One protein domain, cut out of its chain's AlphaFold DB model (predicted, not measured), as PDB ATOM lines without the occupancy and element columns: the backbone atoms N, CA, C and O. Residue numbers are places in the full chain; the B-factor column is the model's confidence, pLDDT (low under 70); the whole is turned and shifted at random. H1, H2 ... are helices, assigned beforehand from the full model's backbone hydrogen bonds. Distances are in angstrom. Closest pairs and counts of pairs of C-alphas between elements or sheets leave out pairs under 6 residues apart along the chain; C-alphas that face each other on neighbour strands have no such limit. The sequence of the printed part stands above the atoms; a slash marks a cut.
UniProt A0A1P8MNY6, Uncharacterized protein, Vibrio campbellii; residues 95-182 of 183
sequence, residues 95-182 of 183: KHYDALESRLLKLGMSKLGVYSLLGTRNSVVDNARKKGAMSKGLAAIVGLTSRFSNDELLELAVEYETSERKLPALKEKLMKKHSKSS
ATOM      1  N   LYS A  95      50.421  71.674  92.398       80.56
ATOM      2  CA  LYS A  95      49.588  70.964  93.384       80.56
ATOM      3  C   LYS A  95      48.074  71.015  93.115       80.56
ATOM      4  O   LYS A  95      47.373  70.076  93.459       80.56
ATOM      5  N   HIS A  96      47.548  72.103  92.546       81.19
ATOM      6  CA  HIS A  96      46.122  72.208  92.222       81.19
ATOM      7  C   HIS A  96      45.775  71.363  90.997       81.19
ATOM      8  O   HIS A  96      44.731  70.720  90.988       81.19
ATOM      9  N   TYR A  97      46.670  71.317  90.003       87.44
ATOM     10  CA  TYR A  97      46.542  70.378  88.893       87.44
ATOM     11  C   TYR A  97      46.579  68.942  89.417       87.44
ATOM     12  O   TYR A  97      45.689  68.169  89.092       87.44
ATOM     13  N   ASP A  98      47.541  68.599  90.278       89.19
ATOM     14  CA  ASP A  98      47.668  67.238  90.814       89.19
ATOM     15  C   ASP A  98      46.438  66.836  91.647       89.19
ATOM     16  O   ASP A  98      45.952  65.708  91.549       89.19
ATOM     17  N   ALA A  99      45.882  67.768  92.428       89.88
ATOM     18  CA  ALA A  99      44.647  67.547  93.175       89.88
ATOM     19  C   ALA A  99      43.440  67.328  92.247       89.88
ATOM     20  O   ALA A  99      42.656  66.404  92.470       89.88
ATOM     21  N   LEU A 100      43.294  68.145  91.199       90.81
ATOM     22  CA  LEU A 100      42.232  67.997  90.206       90.81
ATOM     23  C   LEU A 100      42.376  66.692  89.410       90.81
ATOM     24  O   LEU A 100      41.401  65.955  89.270       90.81
ATOM     25  N   GLU A 101      43.585  66.375  88.942       94.38
ATOM     26  CA  GLU A 101      43.909  65.121  88.254       94.38
ATOM     27  C   GLU A 101      43.537  63.933  89.148       94.38
ATOM     28  O   GLU A 101      42.792  63.055  88.722       94.38
ATOM     29  N   SER A 102      43.943  63.941  90.422       95.38
ATOM     30  CA  SER A 102      43.585  62.885  91.375       95.38
ATOM     31  C   SER A 102      42.070  62.734  91.548       95.38
ATOM     32  O   SER A 102      41.564  61.609  91.562       95.38
ATOM     33  N   ARG A 103      41.322  63.843  91.644       95.44
ATOM     34  CA  ARG A 103      39.852  63.816  91.741       95.44
ATOM     35  C   ARG A 103      39.213  63.188  90.500       95.44
ATOM     36  O   ARG A 103      38.410  62.271  90.644       95.44
ATOM     37  N   LEU A 104      39.597  63.624  89.301       95.12
ATOM     38  CA  LEU A 104      39.060  63.105  88.036       95.12
ATOM     39  C   LEU A 104      39.390  61.619  87.836       95.12
ATOM     40  O   LEU A 104      38.524  60.828  87.460       95.12
ATOM     41  N   LEU A 105      40.617  61.208  88.168       96.25
ATOM     42  CA  LEU A 105      41.017  59.801  88.120       96.25
ATOM     43  C   LEU A 105      40.199  58.943  89.101       96.25
ATOM     44  O   LEU A 105      39.767  57.852  88.732       96.25
ATOM     45  N   LYS A 106      39.921  59.442  90.316       96.19
ATOM     46  CA  LYS A 106      39.049  58.764  91.298       96.19
ATOM     47  C   LYS A 106      37.602  58.631  90.816       96.19
ATOM     48  O   LYS A 106      36.961  57.620  91.100       96.19
ATOM     49  N   LEU A 107      37.092  59.606  90.061       94.81
ATOM     50  CA  LEU A 107      35.770  59.502  89.428       94.81
ATOM     51  C   LEU A 107      35.728  58.400  88.358       94.81
ATOM     52  O   LEU A 107      34.669  57.824  88.104       94.81
ATOM     53  N   GLY A 108      36.883  58.011  87.824       94.75
ATOM     54  CA  GLY A 108      37.040  56.920  86.866       94.75
ATOM     55  C   GLY A 108      37.649  57.365  85.542       94.75
ATOM     56  O   GLY A 108      37.957  56.499  84.718       94.75
ATOM     57  N   MET A 109      37.883  58.669  85.363       95.94
ATOM     58  CA  MET A 109      38.431  59.232  84.134       95.94
ATOM     59  C   MET A 109      39.821  58.655  83.826       95.94
ATOM     60  O   MET A 109      40.573  58.236  84.714       95.94
ATOM     61  N   SER A 110      40.183  58.559  82.554       95.62
ATOM     62  CA  SER A 110      41.541  58.256  82.120       95.62
ATOM     63  C   SER A 110      42.416  59.505  82.171       95.62
ATOM     64  O   SER A 110      41.940  60.636  82.090       95.62
ATOM     65  N   LYS A 111      43.734  59.305  82.258       92.88
ATOM     66  CA  LYS A 111      44.700  60.410  82.202       92.88
ATOM     67  C   LYS A 111      44.613  61.175  80.873       92.88
ATOM     68  O   LYS A 111      44.737  62.393  80.853       92.88
ATOM     69  N   LEU A 112      44.357  60.459  79.774       89.44
ATOM     70  CA  LEU A 112      44.140  61.058  78.454       89.44
ATOM     71  C   LEU A 112      42.844  61.874  78.406       89.44
ATOM     72  O   LEU A 112      42.849  62.968  77.852       89.44
ATOM     73  N   GLY A 113      41.790  61.403  79.070       89.62
ATOM     74  CA  GLY A 113      40.571  62.171  79.286       89.62
ATOM     75  C   GLY A 113      40.841  63.480  80.031       89.62
ATOM     76  O   GLY A 113      40.402  64.535  79.586       89.62
ATOM     77  N   VAL A 114      41.639  63.455  81.107       90.69
ATOM     78  CA  VAL A 114      42.027  64.680  81.838       90.69
ATOM     79  C   VAL A 114      42.743  65.674  80.916       90.69
ATOM     80  O   VAL A 114      42.462  66.872  80.955       90.69
ATOM     81  N   TYR A 115      43.640  65.197  80.049       87.31
ATOM     82  CA  TYR A 115      44.306  66.053  79.062       87.31
ATOM     83  C   TYR A 115      43.345  66.613  78.012       87.31
ATOM     84  O   TYR A 115      43.458  67.790  77.666       87.31
ATOM     85  N   SER A 116      42.408  65.789  77.536       82.81
ATOM     86  CA  SER A 116      41.360  66.181  76.591       82.81
ATOM     87  C   SER A 116      40.483  67.291  77.170       82.81
ATOM     88  O   SER A 116      40.344  68.346  76.543       82.81
ATOM     89  N   LEU A 117      39.999  67.091  78.404       83.81
ATOM     90  CA  LEU A 117      39.241  68.074  79.173       83.81
ATOM     91  C   LEU A 117      40.024  69.377  79.268       83.81
ATOM     92  O   LEU A 117      39.599  70.388  78.732       83.81
ATOM     93  N   LEU A 118      41.220  69.355  79.851       82.44
ATOM     94  CA  LEU A 118      42.001  70.574  80.078       82.44
ATOM     95  C   LEU A 118      42.605  71.181  78.797       82.44
ATOM     96  O   LEU A 118      43.319  72.183  78.877       82.44
ATOM     97  N   GLY A 119      42.378  70.573  77.625       75.38
ATOM     98  CA  GLY A 119      42.923  71.031  76.346       75.38
ATOM     99  C   GLY A 119      44.451  71.107  76.350       75.38
ATOM    100  O   GLY A 119      45.037  72.037  75.791       75.38
ATOM    101  N   THR A 120      45.108  70.167  77.030       79.94
ATOM    102  CA  THR A 120      46.559  70.168  77.248       79.94
ATOM    103  C   THR A 120      47.202  68.864  76.778       79.94
ATOM    104  O   THR A 120      46.528  67.921  76.381       79.94
ATOM    105  N   ARG A 121      48.535  68.808  76.786       80.56
ATOM    106  CA  ARG A 121      49.320  67.607  76.458       80.56
ATOM    107  C   ARG A 121      50.152  67.195  77.668       80.56
ATOM    108  O   ARG A 121      50.564  68.062  78.439       80.56
ATOM    109  N   ASN A 122      50.489  65.907  77.779       85.88
ATOM    110  CA  ASN A 122      51.340  65.398  78.864       85.88
ATOM    111  C   ASN A 122      52.653  66.197  79.003       85.88
ATOM    112  O   ASN A 122      53.004  66.626  80.095       85.88
ATOM    113  N   SER A 123      53.317  66.508  77.883       82.62
ATOM    114  CA  SER A 123      54.577  67.266  77.878       82.62
ATOM    115  C   SER A 123      54.464  68.670  78.485       82.62
ATOM    116  O   SER A 123      55.419  69.163  79.085       82.62
ATOM    117  N   VAL A 124      53.301  69.320  78.367       81.38
ATOM    118  CA  VAL A 124      53.047  70.642  78.962       81.38
ATOM    119  C   VAL A 124      52.951  70.528  80.483       81.38
ATOM    120  O   VAL A 124      53.507  71.362  81.196       81.38
ATOM    121  N   VAL A 125      52.289  69.481  80.974       85.00
ATOM    122  CA  VAL A 125      52.145  69.200  82.409       85.00
ATOM    123  C   VAL A 125      53.483  68.789  83.020       85.00
ATOM    124  O   VAL A 125      53.865  69.321  84.059       85.00
ATOM    125  N   ASP A 126      54.241  67.920  82.351       86.88
ATOM    126  CA  ASP A 126      55.569  67.497  82.807       86.88
ATOM    127  C   ASP A 126      56.535  68.684  82.899       86.88
ATOM    128  O   ASP A 126      57.275  68.827  83.873       86.88
ATOM    129  N   ASN A 127      56.495  69.591  81.921       84.12
ATOM    130  CA  ASN A 127      57.275  70.826  81.961       84.12
ATOM    131  C   ASN A 127      56.839  71.745  83.116       84.12
ATOM    132  O   ASN A 127      57.686  72.322  83.798       84.12
ATOM    133  N   ALA A 128      55.532  71.858  83.374       83.44
ATOM    134  CA  ALA A 128      55.020  72.637  84.498       83.44
ATOM    135  C   ALA A 128      55.453  72.054  85.852       83.44
ATOM    136  O   ALA A 128      55.864  72.810  86.733       83.44
ATOM    137  N   ARG A 129      55.430  70.720  85.999       86.69
ATOM    138  CA  ARG A 129      55.943  69.996  87.174       86.69
ATOM    139  C   ARG A 129      57.428  70.274  87.393       86.69
ATOM    140  O   ARG A 129      57.801  70.680  88.489       86.69
ATOM    141  N   LYS A 130      58.252  70.163  86.344       85.88
ATOM    142  CA  LYS A 130      59.698  70.457  86.403       85.88
ATOM    143  C   LYS A 130      60.000  71.898  86.817       85.88
ATOM    144  O   LYS A 130      60.926  72.132  87.581       85.88
ATOM    145  N   LYS A 131      59.227  72.865  86.314       81.56
ATOM    146  CA  LYS A 131      59.427  74.300  86.587       81.56
ATOM    147  C   LYS A 131      58.723  74.798  87.854       81.56
ATOM    148  O   LYS A 131      58.878  75.963  88.209       81.56
ATOM    149  N   GLY A 132      57.896  73.970  88.493       76.50
ATOM    150  CA  GLY A 132      57.061  74.363  89.632       76.50
ATOM    151  C   GLY A 132      55.984  75.409  89.308       76.50
ATOM    152  O   GLY A 132      55.375  75.972  90.220       76.50
ATOM    153  N   ALA A 133      55.727  75.689  88.027       72.38
ATOM    154  CA  ALA A 133      54.816  76.739  87.584       72.38
ATOM    155  C   ALA A 133      54.079  76.348  86.296       72.38
ATOM    156  O   ALA A 133      54.681  75.846  85.347       72.38
ATOM    157  N   MET A 134      52.774  76.626  86.251       75.88
ATOM    158  CA  MET A 134      51.937  76.440  85.062       75.88
ATOM    159  C   MET A 134      51.894  77.702  84.196       75.88
ATOM    160  O   MET A 134      52.065  78.822  84.686       75.88
ATOM    161  N   SER A 135      51.617  77.525  82.900       71.62
ATOM    162  CA  SER A 135      51.280  78.650  82.024       71.62
ATOM    163  C   SER A 135      49.980  79.312  82.490       71.62
ATOM    164  O   SER A 135      49.106  78.651  83.053       71.62
ATOM    165  N   LYS A 136      49.830  80.619  82.241       68.19
ATOM    166  CA  LYS A 136      48.665  81.394  82.712       68.19
ATOM    167  C   LYS A 136      47.330  80.789  82.247       68.19
ATOM    168  O   LYS A 136      46.403  80.707  83.040       68.19
ATOM    169  N   GLY A 137      47.259  80.302  81.003       66.62
ATOM    170  CA  GLY A 137      46.055  79.659  80.459       66.62
ATOM    171  C   GLY A 137      45.715  78.331  81.132       66.62
ATOM    172  O   GLY A 137      44.588  78.143  81.573       66.62
ATOM    173  N   LEU A 138      46.695  77.434  81.297       73.88
ATOM    174  CA  LEU A 138      46.457  76.162  81.986       73.88
ATOM    175  C   LEU A 138      46.096  76.386  83.461       73.88
ATOM    176  O   LEU A 138      45.197  75.738  83.981       73.88
ATOM    177  N   ALA A 139      46.756  77.339  84.120       75.00
ATOM    178  CA  ALA A 139      46.452  77.708  85.496       75.00
ATOM    179  C   ALA A 139      45.009  78.214  85.662       75.00
ATOM    180  O   ALA A 139      44.362  77.858  86.647       75.00
ATOM    181  N   ALA A 140      44.507  79.001  84.706       69.06
ATOM    182  CA  ALA A 140      43.129  79.482  84.699       69.06
ATOM    183  C   ALA A 140      42.128  78.330  84.527       69.06
ATOM    184  O   ALA A 140      41.224  78.186  85.347       69.06
ATOM    185  N   ILE A 141      42.342  77.456  83.537       73.44
ATOM    186  CA  ILE A 141      41.475  76.294  83.281       73.44
ATOM    187  C   ILE A 141      41.449  75.356  84.497       73.44
ATOM    188  O   ILE A 141      40.378  74.955  84.951       73.44
ATOM    189  N   VAL A 142      42.611  75.044  85.082       79.50
ATOM    190  CA  VAL A 142      42.706  74.218  86.297       79.50
ATOM    191  C   VAL A 142      42.022  74.902  87.476       79.50
ATOM    192  O   VAL A 142      41.298  74.244  88.219       79.50
ATOM    193  N   GLY A 143      42.232  76.207  87.659       73.88
ATOM    194  CA  GLY A 143      41.619  76.977  88.740       73.88
ATOM    195  C   GLY A 143      40.094  76.974  88.665       73.88
ATOM    196  O   GLY A 143      39.442  76.769  89.686       73.88
ATOM    197  N   LEU A 144      39.536  77.127  87.461       71.94
ATOM    198  CA  LEU A 144      38.101  77.013  87.226       71.94
ATOM    199  C   LEU A 144      37.604  75.596  87.518       71.94
ATOM    200  O   LEU A 144      36.741  75.402  88.368       71.94
ATOM    201  N   THR A 145      38.184  74.606  86.837       76.12
ATOM    202  CA  THR A 145      37.710  73.216  86.883       76.12
ATOM    203  C   THR A 145      37.796  72.649  88.303       76.12
ATOM    204  O   THR A 145      36.955  71.864  88.721       76.12
ATOM    205  N   SER A 146      38.774  73.093  89.102       80.56
ATOM    206  CA  SER A 146      38.930  72.660  90.497       80.56
ATOM    207  C   SER A 146      37.762  73.051  91.408       80.56
ATOM    208  O   SER A 146      37.599  72.434  92.461       80.56
ATOM    209  N   ARG A 147      36.965  74.061  91.037       73.62
ATOM    210  CA  ARG A 147      35.821  74.537  91.830       73.62
ATOM    211  C   ARG A 147      34.539  73.755  91.577       73.62
ATOM    212  O   ARG A 147      33.620  73.870  92.377       73.62
ATOM    213  N   PHE A 148      34.492  72.964  90.510       77.94
ATOM    214  CA  PHE A 148      33.344  72.118  90.239       77.94
ATOM    215  C   PHE A 148      33.180  71.056  91.319       77.94
ATOM    216  O   PHE A 148      34.150  70.473  91.835       77.94
ATOM    217  N   SER A 149      31.920  70.820  91.659       82.00
ATOM    218  CA  SER A 149      31.488  69.689  92.462       82.00
ATOM    219  C   SER A 149      31.894  68.380  91.783       82.00
ATOM    220  O   SER A 149      32.182  68.324  90.587       82.00
ATOM    221  N   ASN A 150      31.925  67.282  92.539       88.06
ATOM    222  CA  ASN A 150      32.213  65.972  91.944       88.06
ATOM    223  C   ASN A 150      31.173  65.561  90.892       88.06
ATOM    224  O   ASN A 150      31.470  64.731  90.041       88.06
ATOM    225  N   ASP A 151      29.991  66.160  90.954       84.50
ATOM    226  CA  ASP A 151      28.872  65.907  90.066       84.50
ATOM    227  C   ASP A 151      29.075  66.565  88.705       84.50
ATOM    228  O   ASP A 151      29.081  65.883  87.685       84.50
ATOM    229  N   GLU A 152      29.359  67.865  88.704       81.75
ATOM    230  CA  GLU A 152      29.744  68.604  87.498       81.75
ATOM    231  C   GLU A 152      31.016  68.005  86.879       81.75
ATOM    232  O   GLU A 152      31.123  67.849  85.664       81.75
ATOM    233  N   LEU A 153      31.978  67.589  87.712       88.50
ATOM    234  CA  LEU A 153      33.167  66.886  87.234       88.50
ATOM    235  C   LEU A 153      32.853  65.512  86.639       88.50
ATOM    236  O   LEU A 153      33.598  65.068  85.771       88.50
ATOM    237  N   LEU A 154      31.802  64.824  87.088       91.19
ATOM    238  CA  LEU A 154      31.391  63.543  86.517       91.19
ATOM    239  C   LEU A 154      30.747  63.736  85.141       91.19
ATOM    240  O   LEU A 154      31.054  62.973  84.229       91.19
ATOM    241  N   GLU A 155      29.919  64.769  84.974       86.38
ATOM    242  CA  GLU A 155      29.368  65.155  83.669       86.38
ATOM    243  C   GLU A 155      30.493  65.483  82.678       86.38
ATOM    244  O   GLU A 155      30.550  64.924  81.582       86.38
ATOM    245  N   LEU A 156      31.463  66.298  83.104       84.81
ATOM    246  CA  LEU A 156      32.661  66.595  82.315       84.81
ATOM    247  C   LEU A 156      33.528  65.350  82.076       84.81
ATOM    248  O   LEU A 156      34.118  65.196  81.011       84.81
ATOM    249  N   ALA A 157      33.621  64.434  83.041       90.69
ATOM    250  CA  ALA A 157      34.371  63.200  82.853       90.69
ATOM    251  C   ALA A 157      33.743  62.321  81.763       90.69
ATOM    252  O   ALA A 157      34.480  61.752  80.968       90.69
ATOM    253  N   VAL A 158      32.411  62.225  81.707       89.56
ATOM    254  CA  VAL A 158      31.692  61.479  80.662       89.56
ATOM    255  C   VAL A 158      31.907  62.106  79.288       89.56
ATOM    256  O   VAL A 158      32.200  61.383  78.342       89.56
ATOM    257  N   GLU A 159      31.785  63.427  79.181       85.81
ATOM    258  CA  GLU A 159      31.867  64.135  77.897       85.81
ATOM    259  C   GLU A 159      33.271  64.064  77.270       85.81
ATOM    260  O   GLU A 159      33.416  63.916  76.059       85.81
ATOM    261  N   TYR A 160      34.324  64.127  78.091       86.88
ATOM    262  CA  TYR A 160      35.708  64.243  77.608       86.88
ATOM    263  C   TYR A 160      36.535  62.965  77.750       86.88
ATOM    264  O   TYR A 160      37.734  62.969  77.450       86.88
ATOM    265  N   GLU A 161      35.943  61.873  78.232       92.00
ATOM    266  CA  GLU A 161      36.635  60.592  78.298       92.00
ATOM    267  C   GLU A 161      36.973  60.092  76.890       92.00
ATOM    268  O   GLU A 161      36.115  59.946  76.025       92.00
ATOM    269  N   THR A 162      38.248  59.772  76.681       89.38
ATOM    270  CA  THR A 162      38.761  59.255  75.406       89.38
ATOM    271  C   THR A 162      38.882  57.732  75.397       89.38
ATOM    272  O   THR A 162      39.197  57.137  74.374       89.38
ATOM    273  N   SER A 163      38.719  57.078  76.548       93.50
ATOM    274  CA  SER A 163      38.793  55.629  76.689       93.50
ATOM    275  C   SER A 163      37.417  54.992  76.516       93.50
ATOM    276  O   SER A 163      36.583  55.030  77.422       93.50
ATOM    277  N   GLU A 164      37.234  54.289  75.398       91.75
ATOM    278  CA  GLU A 164      36.022  53.508  75.099       91.75
ATOM    279  C   GLU A 164      35.693  52.473  76.183       91.75
ATOM    280  O   GLU A 164      34.531  52.179  76.442       91.75
ATOM    281  N   ARG A 165      36.711  51.962  76.882       93.88
ATOM    282  CA  ARG A 165      36.534  51.022  77.995       93.88
ATOM    283  C   ARG A 165      35.988  51.686  79.262       93.88
ATOM    284  O   ARG A 165      35.264  51.046  80.020       93.88
ATOM    285  N   LYS A 166      36.371  52.935  79.545       94.69
ATOM    286  CA  LYS A 166      35.997  53.644  80.785       94.69
ATOM    287  C   LYS A 166      34.704  54.440  80.647       94.69
ATOM    288  O   LYS A 166      33.989  54.600  81.637       94.69
ATOM    289  N   LEU A 167      34.392  54.897  79.436       92.69
ATOM    290  CA  LEU A 167      33.209  55.704  79.155       92.69
ATOM    291  C   LEU A 167      31.888  55.036  79.603       92.69
ATOM    292  O   LEU A 167      31.103  55.719  80.263       92.69
ATOM    293  N   PRO A 168      31.632  53.730  79.358       95.00
ATOM    294  CA  PRO A 168      30.409  53.074  79.826       95.00
ATOM    295  C   PRO A 168      30.245  53.128  81.349       95.00
ATOM    296  O   PRO A 168      29.172  53.464  81.843       95.00
ATOM    297  N   ALA A 169      31.324  52.884  82.100       94.25
ATOM    298  CA  ALA A 169      31.296  52.912  83.560       94.25
ATOM    299  C   ALA A 169      31.043  54.326  84.115       94.25
ATOM    300  O   ALA A 169      30.370  54.484  85.133       94.25
ATOM    301  N   LEU A 170      31.565  55.366  83.455       93.50
ATOM    302  CA  LEU A 170      31.284  56.759  83.816       93.50
ATOM    303  C   LEU A 170      29.821  57.128  83.534       93.50
ATOM    304  O   LEU A 170      29.169  57.714  84.399       93.50
ATOM    305  N   LYS A 171      29.285  56.728  82.372       92.38
ATOM    306  CA  LYS A 171      27.870  56.934  82.020       92.38
ATOM    307  C   LYS A 171      26.940  56.248  83.016       92.38
ATOM    308  O   LYS A 171      26.000  56.870  83.499       92.38
ATOM    309  N   GLU A 172      27.236  55.009  83.396       92.88
ATOM    310  CA  GLU A 172      26.450  54.272  84.390       92.88
ATOM    311  C   GLU A 172      26.444  54.977  85.757       92.88
ATOM    312  O   GLU A 172      25.392  55.099  86.388       92.88
ATOM    313  N   LYS A 173      27.598  55.493  86.213       92.94
ATOM    314  CA  LYS A 173      27.678  56.292  87.449       92.94
ATOM    315  C   LYS A 173      26.806  57.544  87.377       92.94
ATOM    316  O   LYS A 173      26.115  57.845  88.350       92.94
ATOM    317  N   LEU A 174      26.826  58.247  86.243       89.38
ATOM    318  CA  LEU A 174      26.014  59.444  86.036       89.38
ATOM    319  C   LEU A 174      24.514  59.100  86.051       89.38
ATOM    320  O   LEU A 174      23.745  59.727  86.777       89.38
ATOM    321  N   MET A 175      24.102  58.036  85.356       88.38
ATOM    322  CA  MET A 175      22.703  57.582  85.324       88.38
ATOM    323  C   MET A 175      22.185  57.171  86.707       88.38
ATOM    324  O   MET A 175      21.124  57.634  87.123       88.38
ATOM    325  N   LYS A 176      22.957  56.374  87.464       86.81
ATOM    326  CA  LYS A 176      22.606  55.962  88.840       86.81
ATOM    327  C   LYS A 176      22.419  57.143  89.786       86.81
ATOM    328  O   LYS A 176      21.699  57.042  90.781       86.81
ATOM    329  N   LYS A 177      23.103  58.250  89.514       80.88
ATOM    330  CA  LYS A 177      22.957  59.473  90.288       80.88
ATOM    331  C   LYS A 177      21.659  60.197  89.933       80.88
ATOM    332  O   LYS A 177      20.905  60.523  90.842       80.88
ATOM    333  N   HIS A 178      21.367  60.376  88.644       76.69
ATOM    334  CA  HIS A 178      20.137  61.038  88.190       76.69
ATOM    335  C   HIS A 178      18.875  60.298  88.665       76.69
ATOM    336  O   HIS A 178      17.886  60.929  89.040       76.69
ATOM    337  N   SER A 179      18.934  58.964  88.746       69.75
ATOM    338  CA  SER A 179      17.852  58.153  89.313       69.75
ATOM    339  C   SER A 179      17.674  58.328  90.826       69.75
ATOM    340  O   SER A 179      16.572  58.141  91.317       69.75
ATOM    341  N   LYS A 180      18.727  58.694  91.573       61.44
ATOM    342  CA  LYS A 180      18.651  58.940  93.027       61.44
ATOM    343  C   LYS A 180      18.176  60.346  93.390       61.44
ATOM    344  O   LYS A 180      17.673  60.533  94.484       61.44
ATOM    345  N   SER A 181      18.342  61.323  92.502       57.12
ATOM    346  CA  SER A 181      17.844  62.694  92.686       57.12
ATOM    347  C   SER A 181      16.370  62.879  92.294       57.12
ATOM    348  O   SER A 181      15.860  63.988  92.401       57.12
ATOM    349  N   SER A 182      15.707  61.817  91.820       50.75
ATOM    350  CA  SER A 182      14.304  61.828  91.363       50.75
ATOM    351  C   SER A 182      13.334  61.127  92.337       50.75
ATOM    352  O   SER A 182      12.182  60.890  91.986       50.75
TER     353      SER A 182
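Overview. This is residues 95 to 182 of the 183 residues of an uncharacterized protein of Vibrio campbellii (UniProt A0A1P8MNY6). The longest helix, H6, makes one end of an elongated domain of helices: it folds back from H5 as a helical hairpin, and H5 packs crosswise on H1 and H2, which with it make the core. H4 packs on the first half of H1, and H3 lies at the far end from H6, touching no helix. The printed part has 88 residues with six named helices, H1 to H6 in that order along the chain, and no named strand; the class is all helix. It is compact, with a radius of gyration of the C-alphas of 13.6 A, and the C-alphas span 46 by 25 by 17 A.

Along the chain. Find C-alpha 167 at (33.209, 55.704, 79.155); from there H6, residues 167 to 180, runs 20.4 A to C-alpha 180 at (18.651, 58.940, 93.027). Before it in the chain is H5, residues 150 to 160, 14.9 A long. Now go to C-alpha 95 at (49.588, 70.964, 93.384), where H1, residues 95 to 107, begins its 18.4 A. H2 is residues 111 to 117, 9.9 A. H3, residues 122 to 131, and H4, residues 136 to 145, are 14.3 A each.

Arrangement. Start at H6, which touches H5 in a hairpin; their closest C-alphas, those of Val 158 and Leu 170, are 5.7 A apart. The two run opposite ways at a tilt of 37 degrees, only just steep. Step on to H5, which with H1 is a hub, each touching three helices. H5 touches H2 about perpendicular, at 89 degrees, with the closest C-alphas, Leu 117 and Tyr 160, 5.4 A apart. It touches H1 at residues 103 to 107 of H1 alone, about perpendicular at 80 degrees; the closest C-alphas, Leu 107 and Leu 154, are 6.6 A apart. H1 touches H2 with residues 101 to 105 alone, at 75 degrees, about perpendicular; the C-alphas of Glu 101 and Val 114 come closest, at 6.7 A. With residues 96 to 100 alone H1 touches H4, the same way at a steep tilt of 42 degrees; here look at the closest C-alphas, Tyr 97 and Val 142, 6.0 A apart. H3 is near H1, and close but not clearly touching H2, where the closest C-alphas, Tyr 115 and Asn 122, are 7.1 A apart. H3 and H6 are apart. In all six helices every backbone O i to N i+4 pair is within hydrogen-bond range.

Size, cuts and confidence. The two C-alphas farthest apart are those of Lys 131 and Ser 182, at 47.1 A. The printed part has no cut, and no link is long: that from H5 to H6 is short, with 6 residues, and the other four are tight. The mean pLDDT of the printed part is 84.3; look for values under 70 at residues 136 to 137 and 140, in H4, and at residues 179 to 182, of which 179 to 180 belong to H6.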